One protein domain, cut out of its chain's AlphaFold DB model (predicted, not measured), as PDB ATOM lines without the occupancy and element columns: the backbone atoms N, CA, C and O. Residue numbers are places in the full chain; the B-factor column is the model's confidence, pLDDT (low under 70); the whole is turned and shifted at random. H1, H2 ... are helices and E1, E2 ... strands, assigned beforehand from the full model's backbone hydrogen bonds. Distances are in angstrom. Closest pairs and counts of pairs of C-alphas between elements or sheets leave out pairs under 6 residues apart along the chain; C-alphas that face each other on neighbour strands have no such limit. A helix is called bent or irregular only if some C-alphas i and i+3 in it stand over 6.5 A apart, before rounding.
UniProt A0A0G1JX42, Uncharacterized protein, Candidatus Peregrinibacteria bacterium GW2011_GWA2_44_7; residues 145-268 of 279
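This is residues 145 to 268 of the 279 residues of an uncharacterized protein of Candidatus Peregrinibacteria bacterium GW2011_GWA2_44_7 (UniProt A0A0G1JX42). Two helices, H2 and H4, cross at the core; H3 folds back on H4 as a helical hairpin, the short helix H1 lies at the other side, and beyond it the small strand hairpin E1 and E2 makes one end of the long axis. A long loop joins H1 to H2, and the last 31 residues, 238 to 268, run with no named element round the outside of H3 and back past H2. The printed part has 124 residues with two named strands and then four named helices, in the order E1, E2, H1, H2, H3, H4; the two strands form an antiparallel sheet. The class is mostly helix, though only 52 residues, under half, are in named elements. The whole is compact, with a radius of gyration of the C-alphas of 14.5 A, and elongated in outline, spanning 46 by 28 by 24 A.

Strand E1 covers residues 152 to 157, 12.6 A from first to last C-alpha, and begins with C-alpha 152 at (104.474, 93.935, 165.388). E2 follows with residues 160 to 163, 9.6 A. H1 is residues 167 to 172, 9.4 A. H2 is residues 198 to 211, 20.0 A, with C-alpha 198 at (112.967, 107.519, 161.593). H3 is residues 213 to 220, 10.2 A. H4 is residues 224 to 237, 18.6 A, and ends with C-alpha 237 at (113.001, 101.091, 146.564). H4 is neither bent nor irregular, but only just: C-alphas 234 and 237 are 6.0 A apart.

H2 and H4 are the hub, touching three other helices each. They touch each other about perpendicular at 75 degrees, the closest C-alphas being those of Tyr 206 and Leu 233, 7.1 A apart. H3 and H4 are a helical hairpin and touch at a steep tilt of 39 degrees, opposite ways, closest at the C-alphas of Gly 220 and Asn 227, 4.0 A. H2 and H3 touch only at the corner, and only just, with 3 pairs of C-alphas within 8 A, closest at Tyr 209 and Phe 216, 6.4 A. H1 and H4 only just touch, with 3 pairs, closest at the C-alphas of Phe 171 and Lys 229, 6.3 A, at a shallow tilt of 16 degrees, opposite ways. H1 also only just touches H2, with 3 pairs, closest at the C-alphas of Tyr 172 and Val 198, 6.3 A. The closest C-alphas of E2 and H1 are those of Val 162 and Phe 169, 7.1 A apart. E1 and E2 are an antiparallel hairpin, with N 157 and O 160 at 2.9 A and N 162 and O 155 at 2.9 A, within hydrogen-bond range. Every O i to N i+4 pair is within hydrogen-bond range in H2, H3 and H4, and 1 of 2 in H1. Among the pairs that are apart are E1 and H4, and H1 and H3.

The C-alphas farthest apart are those of Glu 149 and Leu 253, 47.5 A. The printed part has no cut. The link from H1 to H2, residues 173 to 197, is long; the other links between named elements are tight. The mean pLDDT of the printed part is 94.1, and no printed residue is under 70.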
ATOM      1  N   GLN A 145     104.416  98.701 152.373       90.69
ATOM      2  CA  GLN A 145     103.532  98.287 153.452       90.69
ATOM      3  C   GLN A 145     103.700  96.799 153.710       90.69
ATOM      4  O   GLN A 145     103.596  95.977 152.796       90.69
ATOM      5  N   GLY A 146     103.936  96.472 154.976       90.81
ATOM      6  CA  GLY A 146     103.813  95.114 155.489       90.81
ATOM      7  C   GLY A 146     102.353  94.677 155.616       90.81
ATOM      8  O   GLY A 146     101.409  95.429 155.355       90.81
ATOM      9  N   SER A 147     102.152  93.441 156.058       90.56
ATOM     10  CA  SER A 147     100.831  92.884 156.321       90.56
ATOM     11  C   SER A 147     100.563  92.798 157.821       90.56
ATOM     12  O   SER A 147     101.464  92.650 158.641       90.56
ATOM     13  N   THR A 148      99.287  92.789 158.209       89.88
ATOM     14  CA  THR A 148      98.905  92.541 159.610       89.88
ATOM     15  C   THR A 148      99.193  91.109 160.079       89.88
ATOM     16  O   THR A 148      98.925  90.788 161.235       89.88
ATOM     17  N   GLU A 149      99.660  90.235 159.181       92.25
ATOM     18  CA  GLU A 149     100.117  88.880 159.500       92.25
ATOM     19  C   GLU A 149     101.569  88.871 160.006       92.25
ATOM     20  O   GLU A 149     101.962  87.925 160.690       92.25
ATOM     21  N   GLY A 150     102.343  89.922 159.707       92.25
ATOM     22  CA  GLY A 150     103.689  90.122 160.228       92.25
ATOM     23  C   GLY A 150     103.720  90.352 161.741       92.25
ATOM     24  O   GLY A 150     102.714  90.660 162.392       92.25
ATOM     25  N   GLU A 151     104.906  90.220 162.331       95.44
ATOM     26  CA  GLU A 151     105.103  90.539 163.741       95.44
ATOM     27  C   GLU A 151     105.086  92.057 163.940       95.44
ATOM     28  O   GLU A 151     105.616  92.822 163.135       95.44
ATOM     29  N   LYS A 152     104.468  92.513 165.032       95.69
ATOM     30  CA  LYS A 152     104.474  93.935 165.388       95.69
ATOM     31  C   LYS A 152     105.882  94.352 165.788       95.69
ATOM     32  O   LYS A 152     106.487  93.703 166.640       95.69
ATOM     33  N   THR A 153     106.355  95.458 165.233       96.44
ATOM     34  CA  THR A 153     107.648  96.039 165.604       96.44
ATOM     35  C   THR A 153     107.477  97.129 166.668       96.44
ATOM     36  O   THR A 153     106.363  97.421 167.115       96.44
ATOM     37  N   THR A 154     108.589  97.721 167.096       96.69
ATOM     38  CA  THR A 154     108.630  98.917 167.952       96.69
ATOM     39  C   THR A 154     108.398 100.214 167.177       96.69
ATOM     40  O   THR A 154     108.272 101.269 167.797       96.69
ATOM     41  N   PHE A 155     108.333 100.154 165.845       96.75
ATOM     42  CA  PHE A 155     108.099 101.311 164.997       96.75
ATOM     43  C   PHE A 155     106.600 101.535 164.797       96.75
ATOM     44  O   PHE A 155     105.844 100.645 164.398       96.75
ATOM     45  N   ASP A 156     106.173 102.760 165.069       94.12
ATOM     46  CA  ASP A 156     104.841 103.256 164.771       94.12
ATOM     47  C   ASP A 156     104.904 104.669 164.189       94.12
ATOM     48  O   ASP A 156     105.664 105.521 164.659       94.12
ATOM     49  N   ASP A 157     104.075 104.920 163.182       87.62
ATOM     50  CA  ASP A 157     103.725 106.273 162.773       87.62
ATOM     51  C   ASP A 157     102.377 106.619 163.405       87.62
ATOM     52  O   ASP A 157     101.303 106.358 162.858       87.62
ATOM     53  N   ARG A 158     102.431 107.161 164.626       81.62
ATOM     54  CA  ARG A 158     101.272 107.757 165.319       81.62
ATOM     55  C   ARG A 158     100.135 106.771 165.539       81.62
ATOM     56  O   ARG A 158      98.960 107.088 165.354       81.62
ATOM     57  N   GLY A 159     100.493 105.567 165.963       86.06
ATOM     58  CA  GLY A 159      99.558 104.469 166.176       86.06
ATOM     59  C   GLY A 159      99.306 103.603 164.941       86.06
ATOM     60  O   GLY A 159      98.699 102.540 165.091       86.06
ATOM     61  N   LYS A 160      99.803 103.976 163.752       89.06
ATOM     62  CA  LYS A 160      99.937 103.034 162.635       89.06
ATOM     63  C   LYS A 160     101.202 102.208 162.856       89.06
ATOM     64  O   LYS A 160     102.311 102.698 162.685       89.06
ATOM     65  N   LEU A 161     101.019 100.962 163.283       92.75
ATOM     66  CA  LEU A 161     102.122 100.036 163.525       92.75
ATOM     67  C   LEU A 161     102.812  99.643 162.219       92.75
ATOM     68  O   LEU A 161     102.137  99.353 161.229       92.75
ATOM     69  N   VAL A 162     104.137  99.557 162.275       95.19
ATOM     70  CA  VAL A 162     104.973  98.946 161.244       95.19
ATOM     71  C   VAL A 162     105.162  97.472 161.599       95.19
ATOM     72  O   VAL A 162     105.447  97.124 162.754       95.19
ATOM     73  N   TYR A 163     104.979  96.602 160.614       96.06
ATOM     74  CA  TYR A 163     105.114  95.156 160.774       96.06
ATOM     75  C   TYR A 163     106.479  94.682 160.264       96.06
ATOM     76  O   TYR A 163     107.116  95.342 159.454       96.06
ATOM     77  N   SER A 164     106.956  93.544 160.759       96.19
ATOM     78  CA  SER A 164     108.291  93.010 160.447       96.19
ATOM     79  C   SER A 164     108.504  92.663 158.969       96.19
ATOM     80  O   SER A 164     109.639  92.501 158.534       96.19
ATOM     81  N   ASP A 165     107.414  92.460 158.229       96.12
ATOM     82  CA  ASP A 165     107.398  92.194 156.790       96.12
ATOM     83  C   ASP A 165     107.251  93.474 155.949       96.12
ATOM     84  O   ASP A 165     107.247  93.402 154.721       96.12
ATOM     85  N   ASP A 166     107.152  94.638 156.595       96.81
ATOM     86  CA  ASP A 166     107.225  95.932 155.936       96.81
ATOM     87  C   ASP A 166     108.657  96.187 155.437       96.81
ATOM     88  O   ASP A 166     109.591  96.154 156.244       96.81
ATOM     89  N   PRO A 167     108.877  96.457 154.136       97.06
ATOM     90  CA  PRO A 167     110.220  96.710 153.621       97.06
ATOM     91  C   PRO A 167     110.952  97.844 154.350       97.06
ATOM     92  O   PRO A 167     112.165  97.755 154.552       97.06
ATOM     93  N   SER A 168     110.240  98.883 154.796       97.31
ATOM     94  CA  SER A 168     110.851 100.016 155.495       97.31
ATOM     95  C   SER A 168     111.448  99.631 156.850       97.31
ATOM     96  O   SER A 168     112.432 100.236 157.281       97.31
ATOM     97  N   PHE A 169     110.963  98.558 157.487       97.12
ATOM     98  CA  PHE A 169     111.530  98.054 158.741       97.12
ATOM     99  C   PHE A 169     113.024  97.710 158.617       97.12
ATOM    100  O   PHE A 169     113.796  97.947 159.554       97.12
ATOM    101  N   GLN A 170     113.458  97.199 157.456       96.94
ATOM    102  CA  GLN A 170     114.872  96.918 157.204       96.94
ATOM    103  C   GLN A 170     115.710  98.200 157.240       96.94
ATOM    104  O   GLN A 170     116.798  98.191 157.812       96.94
ATOM    105  N   PHE A 171     115.211  99.287 156.650       98.06
ATOM    106  CA  PHE A 171     115.887 100.584 156.647       98.06
ATOM    107  C   PHE A 171     115.977 101.163 158.061       98.06
ATOM    108  O   PHE A 171     117.051 101.564 158.507       98.06
ATOM    109  N   TYR A 172     114.865 101.143 158.797       97.25
ATOM    110  CA  TYR A 172     114.787 101.675 160.157       97.25
ATOM    111  C   TYR A 172     115.789 100.996 161.096       97.25
ATOM    112  O   TYR A 172     116.553 101.654 161.807       97.25
ATOM    113  N   SER A 173     115.848  99.666 161.026       96.25
ATOM    114  CA  SER A 173     116.682  98.830 161.895       96.25
ATOM    115  C   SER A 173     118.191  99.062 161.727       96.25
ATOM    116  O   SER A 173     118.975  98.561 162.530       96.25
ATOM    117  N   MET A 174     118.626  99.818 160.711       96.12
ATOM    118  CA  MET A 174     120.042 100.143 160.499       96.12
ATOM    119  C   MET A 174     120.581 101.157 161.516       96.12
ATOM    120  O   MET A 174     121.785 101.185 161.777       96.12
ATOM    121  N   SER A 175     119.745 102.052 162.054       95.94
ATOM    122  CA  SER A 175     120.212 103.109 162.977       95.94
ATOM    123  C   SER A 175     119.186 103.569 164.014       95.94
ATOM    124  O   SER A 175     119.445 104.540 164.729       95.94
ATOM    125  N   TRP A 176     118.051 102.879 164.118       97.38
ATOM    126  CA  TRP A 176     116.991 103.188 165.072       97.38
ATOM    127  C   TRP A 176     116.563 101.948 165.851       97.38
ATOM    128  O   TRP A 176     116.577 100.835 165.332       97.38
ATOM    129  N   GLU A 177     116.179 102.155 167.108       97.06
ATOM    130  CA  GLU A 177     115.579 101.127 167.974       97.06
ATOM    131  C   GLU A 177     114.042 101.182 167.954       97.06
ATOM    132  O   GLU A 177     113.362 100.159 168.041       97.06
ATOM    133  N   ASP A 178     113.492 102.386 167.815       96.31
ATOM    134  CA  ASP A 178     112.069 102.679 167.647       96.31
ATOM    135  C   ASP A 178     111.914 103.974 166.824       96.31
ATOM    136  O   ASP A 178     112.911 104.574 166.416       96.31
ATOM    137  N   SER A 179     110.684 104.446 166.594       95.31
ATOM    138  CA  SER A 179     110.417 105.626 165.754       95.31
ATOM    139  C   SER A 179     111.101 106.933 166.196       95.31
ATOM    140  O   SER A 179     111.118 107.902 165.433       95.31
ATOM    141  N   ARG A 180     111.609 107.004 167.433       94.38
ATOM    142  CA  ARG A 180     112.175 108.206 168.071       94.38
ATOM    143  C   ARG A 180     113.557 107.988 168.692       94.38
ATOM    144  O   ARG A 180     114.224 108.971 169.023       94.38
ATOM    145  N   SER A 181     113.992 106.745 168.853       95.00
ATOM    146  CA  SER A 181     115.253 106.386 169.502       95.00
ATOM    147  C   SER A 181     116.337 106.075 168.470       95.00
ATOM    148  O   SER A 181     116.516 104.930 168.051       95.00
ATOM    149  N   PHE A 182     117.079 107.112 168.073       94.50
ATOM    150  CA  PHE A 182     118.253 106.988 167.209       94.50
ATOM    151  C   PHE A 182     119.436 106.379 167.974       94.50
ATOM    152  O   PHE A 182     119.827 106.885 169.030       94.50
ATOM    153  N   THR A 183     120.032 105.320 167.430       94.19
ATOM    154  CA  THR A 183     121.158 104.587 168.039       94.19
ATOM    155  C   THR A 183     122.457 104.692 167.238       94.19
ATOM    156  O   THR A 183     123.517 104.303 167.737       94.19
ATOM    157  N   GLY A 184     122.398 105.240 166.022       90.38
ATOM    158  CA  GLY A 184     123.561 105.454 165.162       90.38
ATOM    159  C   GLY A 184     124.464 106.622 165.584       90.38
ATOM    160  O   GLY A 184     124.202 107.385 166.518       90.38
ATOM    161  N   SER A 185     125.556 106.798 164.846       92.06
ATOM    162  CA  SER A 185     126.376 108.010 164.865       92.06
ATOM    163  C   SER A 185     125.707 109.130 164.066       92.06
ATOM    164  O   SER A 185     125.019 108.890 163.080       92.06
ATOM    165  N   SER A 186     125.993 110.396 164.386       89.31
ATOM    166  CA  SER A 186     125.557 111.527 163.547       89.31
ATOM    167  C   SER A 186     126.082 111.465 162.108       89.31
ATOM    168  O   SER A 186     125.595 112.188 161.246       89.31
ATOM    169  N   THR A 187     127.105 110.646 161.860       91.88
ATOM    170  CA  THR A 187     127.652 110.372 160.530       91.88
ATOM    171  C   THR A 187     126.988 109.184 159.824       91.88
ATOM    172  O   THR A 187     127.341 108.904 158.678       91.88
ATOM    173  N   ASP A 188     125.983 108.549 160.419       94.94
ATOM    174  CA  ASP A 188     125.251 107.425 159.817       94.94
ATOM    175  C   ASP A 188     123.980 107.876 159.068       94.94
ATOM    176  O   ASP A 188     123.310 107.053 158.457       94.94
ATOM    177  N   VAL A 189     123.665 109.177 159.078       95.88
ATOM    178  CA  VAL A 189     122.422 109.788 158.547       95.88
ATOM    179  C   VAL A 189     122.708 110.840 157.474       95.88
ATOM    180  O   VAL A 189     123.681 111.580 157.590       95.88
ATOM    181  N   ILE A 190     121.905 110.964 156.417       96.56
ATOM    182  CA  ILE A 190     122.300 111.813 155.277       96.56
ATOM    183  C   ILE A 190     122.305 113.318 155.601       96.56
ATOM    184  O   ILE A 190     123.139 114.060 155.075       96.56
ATOM    185  N   SER A 191     121.438 113.747 156.520       96.69
ATOM    186  CA  SER A 191     121.281 115.138 156.943       96.69
ATOM    187  C   SER A 191     121.119 115.263 158.462       96.69
ATOM    188  O   SER A 191     121.043 114.280 159.201       96.69
ATOM    189  N   GLY A 192     121.102 116.497 158.965       95.19
ATOM    190  CA  GLY A 192     120.803 116.764 160.373       95.19
ATOM    191  C   GLY A 192     119.357 116.439 160.762       95.19
ATOM    192  O   GLY A 192     119.144 115.897 161.846       95.19
ATOM    193  N   TYR A 193     118.410 116.734 159.871       96.25
ATOM    194  CA  TYR A 193     116.967 116.560 160.024       96.25
ATOM    195  C   TYR A 193     116.573 115.082 160.026       96.25
ATOM    196  O   TYR A 193     115.691 114.675 160.777       96.25
ATOM    197  N   SER A 194     117.360 114.248 159.338       96.69
ATOM    198  CA  SER A 194     117.264 112.785 159.405       96.69
ATOM    199  C   SER A 194     117.305 112.217 160.833       96.69
ATOM    200  O   SER A 194     116.934 111.075 161.029       96.69
ATOM    201  N   LYS A 195     117.795 112.951 161.844       94.12
ATOM    202  CA  LYS A 195     117.888 112.461 163.236       94.12
ATOM    203  C   LYS A 195     116.669 112.777 164.089       94.12
ATOM    204  O   LYS A 195     116.646 112.391 165.255       94.12
ATOM    205  N   GLU A 196     115.722 113.551 163.573       93.31
ATOM    206  CA  GLU A 196     114.569 113.961 164.369       93.31
ATOM    207  C   GLU A 196     113.631 112.768 164.584       93.31
ATOM    208  O   GLU A 196     113.204 112.529 165.717       93.31
ATOM    209  N   LEU A 197     113.354 111.999 163.521       95.12
ATOM    210  CA  LEU A 197     112.483 110.819 163.509       95.12
ATOM    211  C   LEU A 197     112.899 109.843 162.401       95.12
ATOM    212  O   LEU A 197     113.430 110.260 161.374       95.12
ATOM    213  N   VAL A 198     112.598 108.553 162.577       97.25
ATOM    214  CA  VAL A 198     112.967 107.519 161.593       97.25
ATOM    215  C   VAL A 198     112.356 107.763 160.205       97.25
ATOM    216  O   VAL A 198     113.019 107.575 159.188       97.25
ATOM    217  N   PHE A 199     111.119 108.259 160.163       97.06
ATOM    218  CA  PHE A 199     110.407 108.580 158.922       97.06
ATOM    219  C   PHE A 199     111.062 109.764 158.192       97.06
ATOM    220  O   PHE A 199     111.168 109.771 156.969       97.06
ATOM    221  N   GLU A 200     111.591 110.734 158.947       97.62
ATOM    222  CA  GLU A 200     112.360 111.844 158.375       97.62
ATOM    223  C   GLU A 200     113.706 111.365 157.834       97.62
ATOM    224  O   GLU A 200     114.157 111.852 156.800       97.62
ATOM    225  N   GLU A 201     114.341 110.370 158.464       98.19
ATOM    226  CA  GLU A 201     115.526 109.750 157.871       98.19
ATOM    227  C   GLU A 201     115.216 109.122 156.512       98.19
ATOM    228  O   GLU A 201     115.991 109.306 155.566       98.19
ATOM    229  N   PHE A 202     114.111 108.381 156.408       98.69
ATOM    230  CA  PHE A 202     113.717 107.764 155.148       98.69
ATOM    231  C   PHE A 202     113.468 108.833 154.081       98.69
ATOM    232  O   PHE A 202     114.054 108.756 153.000       98.69
ATOM    233  N   ALA A 203     112.659 109.851 154.383       98.75
ATOM    234  CA  ALA A 203     112.312 110.912 153.441       98.75
ATOM    235  C   ALA A 203     113.528 111.742 152.994       98.75
ATOM    236  O   ALA A 203     113.726 111.963 151.796       98.75
ATOM    237  N   GLU A 204     114.408 112.122 153.925       98.69
ATOM    238  CA  GLU A 204     115.662 112.815 153.611       98.69
ATOM    239  C   GLU A 204     116.593 111.944 152.758       98.69
ATOM    240  O   GLU A 204     117.209 112.427 151.806       98.69
ATOM    241  N   SER A 205     116.683 110.646 153.058       98.75
ATOM    242  CA  SER A 205     117.507 109.706 152.291       98.75
ATOM    243  C   SER A 205     116.934 109.463 150.896       98.75
ATOM    244  O   SER A 205     117.688 109.427 149.926       98.75
ATOM    245  N   TYR A 206     115.611 109.364 150.763       98.88
ATOM    246  CA  TYR A 206     114.915 109.261 149.483       98.88
ATOM    247  C   TYR A 206     115.180 110.494 148.604       98.88
ATOM    248  O   TYR A 206     115.577 110.358 147.443       98.88
ATOM    249  N   ALA A 207     115.049 111.699 149.169       98.69
ATOM    250  CA  ALA A 207     115.350 112.943 148.464       98.69
ATOM    251  C   ALA A 207     116.826 113.054 148.080       98.69
ATOM    252  O   ALA A 207     117.143 113.370 146.932       98.69
ATOM    253  N   ALA A 208     117.737 112.717 148.995       98.44
ATOM    254  CA  ALA A 208     119.162 112.683 148.699       98.44
ATOM    255  C   ALA A 208     119.503 111.669 147.603       98.44
ATOM    256  O   ALA A 208     120.355 111.947 146.770       98.44
ATOM    257  N   TYR A 209     118.847 110.511 147.564       98.62
ATOM    258  CA  TYR A 209     119.102 109.496 146.545       98.62
ATOM    259  C   TYR A 209     118.783 110.003 145.136       98.62
ATOM    260  O   TYR A 209     119.556 109.766 144.210       98.62
ATOM    261  N   ILE A 210     117.674 110.730 144.981       98.12
ATOM    262  CA  ILE A 210     117.233 111.266 143.687       98.12
ATOM    263  C   ILE A 210     118.011 112.528 143.305       98.12
ATOM    264  O   ILE A 210     118.484 112.651 142.177       98.12
ATOM    265  N   LEU A 211     118.125 113.487 144.224       97.75
ATOM    266  CA  LEU A 211     118.625 114.831 143.914       97.75
ATOM    267  C   LEU A 211     120.134 114.975 144.139       97.75
ATOM    268  O   LEU A 211     120.776 115.837 143.542       97.75
ATOM    269  N   HIS A 212     120.706 114.113 144.981       97.38
ATOM    270  CA  HIS A 212     122.089 114.193 145.447       97.38
ATOM    271  C   HIS A 212     122.760 112.808 145.509       97.38
ATOM    272  O   HIS A 212     123.504 112.491 146.443       97.38
ATOM    273  N   GLY A 213     122.482 111.935 144.531       96.25
ATOM    274  CA  GLY A 213     122.963 110.547 144.543       96.25
ATOM    275  C   GLY A 213     124.492 110.437 144.607       96.25
ATOM    276  O   GLY A 213     125.042 109.571 145.294       96.25
ATOM    277  N   ASN A 214     125.200 111.380 143.979       95.25
ATOM    278  CA  ASN A 214     126.655 111.508 144.069       95.25
ATOM    279  C   ASN A 214     127.126 111.793 145.509       95.25
ATOM    280  O   ASN A 214     128.100 111.179 145.958       95.25
ATOM    281  N   LEU A 215     126.419 112.646 146.254       95.12
ATOM    282  CA  LEU A 215     126.735 112.994 147.638       95.12
ATOM    283  C   LEU A 215     126.489 111.796 148.539       95.12
ATOM    284  O   LEU A 215     127.327 111.464 149.382       95.12
ATOM    285  N   PHE A 216     125.357 111.126 148.331       96.56
ATOM    286  CA  PHE A 216     124.991 109.943 149.091       96.56
ATOM    287  C   PHE A 216     126.053 108.853 148.909       96.56
ATOM    288  O   PHE A 216     126.622 108.383 149.894       96.56
ATOM    289  N   ARG A 217     126.448 108.535 147.668       96.44
ATOM    290  CA  ARG A 217     127.553 107.595 147.405       96.44
ATOM    291  C   ARG A 217     128.881 108.065 147.987       96.44
ATOM    292  O   ARG A 217     129.645 107.250 148.503       96.44
ATOM    293  N   PHE A 218     129.177 109.363 147.933       95.25
ATOM    294  CA  PHE A 218     130.393 109.909 148.529       95.25
ATOM    295  C   PHE A 218     130.442 109.668 150.043       95.25
ATOM    296  O   PHE A 218     131.486 109.251 150.556       95.25
ATOM    297  N   TYR A 219     129.343 109.896 150.759       95.62
ATOM    298  CA  TYR A 219     129.281 109.604 152.187       95.62
ATOM    299  C   TYR A 219     129.238 108.098 152.471       95.62
ATOM    300  O   TYR A 219     129.982 107.638 153.336       95.62
ATOM    301  N   GLY A 220     128.467 107.323 151.703       95.81
ATOM    302  CA  GLY A 220     128.375 105.866 151.822       95.81
ATOM    303  C   GLY A 220     129.723 105.167 151.627       95.81
ATOM    304  O   GLY A 220     130.097 104.305 152.410       95.81
ATOM    305  N   ALA A 221     130.560 105.627 150.693       95.56
ATOM    306  CA  ALA A 221     131.913 105.091 150.498       95.56
ATOM    307  C   ALA A 221     132.839 105.225 151.730       95.56
ATOM    308  O   ALA A 221     133.953 104.701 151.728       95.56
ATOM    309  N   ARG A 222     132.420 105.974 152.757       93.12
ATOM    310  CA  ARG A 222     133.173 106.251 153.989       93.12
ATOM    311  C   ARG A 222     132.410 105.858 155.254       93.12
ATOM    312  O   ARG A 222     132.951 106.013 156.346       93.12
ATOM    313  N   ASN A 223     131.171 105.398 155.121       95.06
ATOM    314  CA  ASN A 223     130.293 105.081 156.234       95.06
ATOM    315  C   ASN A 223     129.395 103.902 155.848       95.06
ATOM    316  O   ASN A 223     128.541 104.034 154.974       95.06
ATOM    317  N   GLU A 224     129.602 102.756 156.500       96.38
ATOM    318  CA  GLU A 224     128.906 101.520 156.129       96.38
ATOM    319  C   GLU A 224     127.392 101.615 156.352       96.38
ATOM    320  O   GLU A 224     126.641 101.179 155.488       96.38
ATOM    321  N   ALA A 225     126.934 102.266 157.427       96.00
ATOM    322  CA  ALA A 225     125.504 102.437 157.690       96.00
ATOM    323  C   ALA A 225     124.811 103.249 156.577       96.00
ATOM    324  O   ALA A 225     123.768 102.850 156.064       96.00
ATOM    325  N   LEU A 226     125.417 104.349 156.118       96.69
ATOM    326  CA  LEU A 226     124.915 105.091 154.957       96.69
ATOM    327  C   LEU A 226     125.010 104.289 153.661       96.69
ATOM    328  O   LEU A 226     124.143 104.419 152.801       96.69
ATOM    329  N   ASN A 227     126.049 103.475 153.492       98.12
ATOM    330  CA  ASN A 227     126.175 102.607 152.325       98.12
ATOM    331  C   ASN A 227     125.075 101.534 152.290       98.12
ATOM    332  O   ASN A 227     124.564 101.199 151.224       98.12
ATOM    333  N   GLU A 228     124.691 100.987 153.442       98.31
ATOM    334  CA  GLU A 228     123.544 100.086 153.584       98.31
ATOM    335  C   GLU A 228     122.232 100.787 153.233       98.31
ATOM    336  O   GLU A 228     121.484 100.269 152.405       98.31
ATOM    337  N   LYS A 229     122.006 102.003 153.741       98.50
ATOM    338  CA  LYS A 229     120.830 102.825 153.402       98.50
ATOM    339  C   LYS A 229     120.760 103.154 151.914       98.50
ATOM    340  O   LYS A 229     119.712 102.998 151.293       98.50
ATOM    341  N   TYR A 230     121.889 103.538 151.315       98.50
ATOM    342  CA  TYR A 230     121.991 103.769 149.873       98.50
ATOM    343  C   TYR A 230     121.637 102.508 149.076       98.50
ATOM    344  O   TYR A 230     120.869 102.577 148.118       98.50
ATOM    345  N   ARG A 231     122.180 101.347 149.470       98.56
ATOM    346  CA  ARG A 231     121.890 100.064 148.815       98.56
ATOM    347  C   ARG A 231     120.428  99.670 148.957       98.56
ATOM    348  O   ARG A 231     119.849  99.248 147.968       98.56
ATOM    349  N   PHE A 232     119.828  99.850 150.131       98.69
ATOM    350  CA  PHE A 232     118.401  99.612 150.330       98.69
ATOM    351  C   PHE A 232     117.562 100.464 149.374       98.69
ATOM    352  O   PHE A 232     116.728  99.931 148.649       98.69
ATOM    353  N   LEU A 233     117.831 101.771 149.297       98.69
ATOM    354  CA  LEU A 233     117.116 102.639 148.363       98.69
ATOM    355  C   LEU A 233     117.320 102.176 146.919       98.69
ATOM    356  O   LEU A 233     116.346 101.994 146.195       98.69
ATOM    357  N   ARG A 234     118.560 101.903 146.504       98.44
ATOM    358  CA  ARG A 234     118.852 101.424 145.149       98.44
ATOM    359  C   ARG A 234     118.123 100.123 144.831       98.44
ATOM    360  O   ARG A 234     117.434 100.052 143.820       98.44
ATOM    361  N   ASP A 235     118.297  99.100 145.653       98.00
ATOM    362  CA  ASP A 235     117.913  97.727 145.324       98.00
ATOM    363  C   ASP A 235     116.437  97.463 145.638       98.00
ATOM    364  O   ASP A 235     115.718  96.895 144.811       98.00
ATOM    365  N   GLU A 236     115.956  97.934 146.789       97.44
ATOM    366  CA  GLU A 236     114.600  97.657 147.261       97.44
ATOM    367  C   GLU A 236     113.589  98.717 146.830       97.44
ATOM    368  O   GLU A 236     112.495  98.353 146.392       97.44
ATOM    369  N   VAL A 237     113.946 100.002 146.872       98.19
ATOM    370  CA  VAL A 237     113.001 101.091 146.564       98.19
ATOM    371  C   VAL A 237     112.992 101.427 145.073       98.19
ATOM    372  O   VAL A 237     111.937 101.442 144.444       98.19
ATOM    373  N   PHE A 238     114.163 101.632 144.470       97.38
ATOM    374  CA  PHE A 238     114.304 102.087 143.081       97.38
ATOM    375  C   PHE A 238     114.637 100.974 142.079       97.38
ATOM    376  O   PHE A 238     114.789 101.248 140.887       97.38
ATOM    377  N   LYS A 239     114.732  99.717 142.532       96.69
ATOM    378  CA  LYS A 239     114.954  98.521 141.695       96.69
ATOM    379  C   LYS A 239     116.135  98.658 140.720       96.69
ATOM    380  O   LYS A 239     116.065  98.249 139.562       96.69
ATOM    381  N   GLY A 240     117.225  99.244 141.201       96.19
ATOM    382  CA  GLY A 240     118.479  99.450 140.482       96.19
ATOM    383  C   GLY A 240     118.582 100.772 139.721       96.19
ATOM    384  O   GLY A 240     119.655 101.056 139.193       96.19
ATOM    385  N   LYS A 241     117.520 101.589 139.650       95.00
ATOM    386  CA  LYS A 241     117.576 102.907 138.997       95.00
ATOM    387  C   LYS A 241     118.337 103.901 139.872       95.00
ATOM    388  O   LYS A 241     117.864 104.251 140.946       95.00
ATOM    389  N   GLU A 242     119.464 104.398 139.372       94.44
ATOM    390  CA  GLU A 242     120.276 105.424 140.035       94.44
ATOM    391  C   GLU A 242     120.043 106.817 139.427       94.44
ATOM    392  O   GLU A 242     119.645 106.945 138.265       94.44
ATOM    393  N   TYR A 243     120.304 107.859 140.220       93.56
ATOM    394  CA  TYR A 243     120.208 109.259 139.808       93.56
ATOM    395  C   TYR A 243     121.556 109.954 140.009       93.56
ATOM    396  O   TYR A 243     122.093 110.012 141.117       93.56
ATOM    397  N   ASP A 244     122.093 110.501 138.918       89.50
ATOM    398  CA  ASP A 244     123.463 111.015 138.850       89.50
ATOM    399  C   ASP A 244     123.483 112.480 138.415       89.50
ATOM    400  O   ASP A 244     124.113 112.858 137.426       89.50
ATOM    401  N   LEU A 245     122.787 113.331 139.171       90.81
ATOM    402  CA  LEU A 245     122.885 114.769 138.957       90.81
ATOM    403  C   LEU A 245     124.307 115.257 139.300       90.81
ATOM    404  O   LEU A 245     124.867 114.856 140.327       90.81
ATOM    405  N   PRO A 246     124.931 116.103 138.460       87.00
ATOM    406  CA  PRO A 246     126.175 116.770 138.783       87.00
ATOM    407  C   PRO A 246     126.000 117.617 140.034       87.00
ATOM    408  O   PRO A 246     125.062 118.396 140.166       87.00
ATOM    409  N   GLU A 247     126.955 117.500 140.941       86.75
ATOM    410  CA  GLU A 247     126.918 118.223 142.199       86.75
ATOM    411  C   GLU A 247     128.326 118.512 142.698       86.75
ATOM    412  O   GLU A 247     129.315 117.845 142.372       86.75
ATOM    413  N   ARG A 248     128.416 119.547 143.528       84.44
ATOM    414  CA  ARG A 248     129.655 119.890 144.201       84.44
ATOM    415  C   ARG A 248     129.809 119.045 145.461       84.44
ATOM    416  O   ARG A 248     129.183 119.318 146.486       84.44
ATOM    417  N   LEU A 249     130.721 118.081 145.398       86.81
ATOM    418  CA  LEU A 249     131.068 117.254 146.548       86.81
ATOM    419  C   LEU A 249     131.810 118.057 147.637       86.81
ATOM    420  O   LEU A 249     132.671 118.890 147.311       86.81
ATOM    421  N   PRO A 250     131.523 117.804 148.929       81.88
ATOM    422  CA  PRO A 250     132.293 118.352 150.036       81.88
ATOM    423  C   PRO A 250     133.759 117.929 149.957       81.88
ATOM    424  O   PRO A 250     134.103 116.852 149.461       81.88
ATOM    425  N   ARG A 251     134.651 118.739 150.530       82.19
ATOM    426  CA  ARG A 251     136.019 118.266 150.769       82.19
ATOM    427  C   ARG A 251     135.985 117.163 151.825       82.19
ATOM    428  O   ARG A 251     135.148 117.183 152.720       82.19
ATOM    429  N   ILE A 252     136.956 116.247 151.795       76.88
ATOM    430  CA  ILE A 252     137.050 115.163 152.794       76.88
ATOM    431  C   ILE A 252     137.036 115.721 154.229       76.88
ATOM    432  O   ILE A 252     136.328 115.197 155.082       76.88
ATOM    433  N   LEU A 253     137.732 116.837 154.475       75.56
ATOM    434  CA  LEU A 253     137.784 117.509 155.783       75.56
ATOM    435  C   LEU A 253     136.458 118.164 156.214       75.56
ATOM    436  O   LEU A 253     136.291 118.498 157.381       75.56
ATOM    437  N   GLU A 254     135.534 118.385 155.282       80.50
ATOM    438  CA  GLU A 254     134.212 118.973 155.527       80.50
ATOM    439  C   GLU A 254     133.126 117.893 155.617       80.50
ATOM    440  O   GLU A 254     131.996 118.199 155.972       80.50
ATOM    441  N   SER A 255     133.455 116.628 155.327       76.31
ATOM    442  CA  SER A 255     132.471 115.547 155.178       76.31
ATOM    443  C   SER A 255     131.699 115.195 156.458       76.31
ATOM    444  O   SER A 255     130.608 114.634 156.378       76.31
ATOM    445  N   GLU A 256     132.229 115.568 157.624       77.00
ATOM    446  CA  GLU A 256     131.551 115.429 158.919       77.00
ATOM    447  C   GLU A 256     130.516 116.539 159.175       77.00
ATOM    448  O   GLU A 256     129.649 116.392 160.034       77.00
ATOM    449  N   LYS A 257     130.578 117.650 158.429       84.12
ATOM    450  CA  LYS A 257     129.604 118.744 158.488       84.12
ATOM    451  C   LYS A 257     128.606 118.575 157.352       84.12
ATOM    452  O   LYS A 257     128.868 118.975 156.221       84.12
ATOM    453  N   ARG A 258     127.477 117.954 157.669       88.94
ATOM    454  CA  ARG A 258     126.380 117.727 156.723       88.94
ATOM    455  C   ARG A 258     125.378 118.864 156.784       88.94
ATOM    456  O   ARG A 258     125.243 119.513 157.825       88.94
ATOM    457  N   ASP A 259     124.689 119.084 155.671       92.56
ATOM    458  CA  ASP A 259     123.552 119.994 155.642       92.56
ATOM    459  C   ASP A 259     122.499 119.509 156.643       92.56
ATOM    460  O   ASP A 259     122.310 118.306 156.847       92.56
ATOM    461  N   TYR A 260     121.844 120.450 157.325       95.81
ATOM    462  CA  TYR A 260     120.781 120.067 158.249       95.81
ATOM    463  C   TYR A 260     119.589 119.493 157.482       95.81
ATOM    464  O   TYR A 260     119.037 118.503 157.919       95.81
ATOM    465  N   ASP A 261     119.241 120.063 156.336       96.56
ATOM    466  CA  ASP A 261     118.030 119.751 155.580       96.56
ATOM    467  C   ASP A 261     118.402 119.609 154.104       96.56
ATOM    468  O   ASP A 261     118.914 120.565 153.506       96.56
ATOM    469  N   ILE A 262     118.185 118.422 153.531       96.44
ATOM    470  CA  ILE A 262     118.586 118.138 152.153       96.44
ATOM    471  C   ILE A 262     117.764 118.940 151.142       96.44
ATOM    472  O   ILE A 262     118.272 119.287 150.080       96.44
ATOM    473  N   THR A 263     116.532 119.332 151.488       97.44
ATOM    474  CA  THR A 263     115.643 120.086 150.587       97.44
ATOM    475  C   THR A 263     116.135 121.504 150.295       97.44
ATOM    476  O   THR A 263     115.626 122.179 149.404       97.44
ATOM    477  N   ARG A 264     117.138 121.973 151.048       96.19
ATOM    478  CA  ARG A 264     117.775 123.285 150.874       96.19
ATOM    479  C   ARG A 264     119.110 123.225 150.151       96.19
ATOM    480  O   ARG A 264     119.763 124.258 150.003       96.19
ATOM    481  N   ARG A 265     119.553 122.035 149.762       94.19
ATOM    482  CA  ARG A 265     120.801 121.860 149.037       94.19
ATOM    483  C   ARG A 265     120.568 122.097 147.546       94.19
ATOM    484  O   ARG A 265     119.621 121.582 146.964       94.19
ATOM    485  N   ASP A 266     121.462 122.860 146.925       94.31
ATOM    486  CA  ASP A 266     121.368 123.168 145.497       94.31
ATOM    487  C   ASP A 266     121.553 121.913 144.623       94.31
ATOM    488  O   ASP A 266     122.431 121.080 144.876       94.31
ATOM    489  N   PHE A 267     120.774 121.832 143.545       95.44
ATOM    490  CA  PHE A 267     120.912 120.866 142.452       95.44
ATOM    491  C   PHE A 267     120.545 121.529 141.114       95.44
ATOM    492  O   PHE A 267     119.955 122.611 141.080       95.44
ATOM    493  N   ASP A 268     120.911 120.891 140.003       96.25
ATOM    494  CA  ASP A 268     120.564 121.367 138.661       96.25
ATOM    495  C   ASP A 268     119.116 120.977 138.318       96.25
ATOM    496  O   ASP A 268     118.833 119.828 137.967       96.25
TER     497      ASP A 268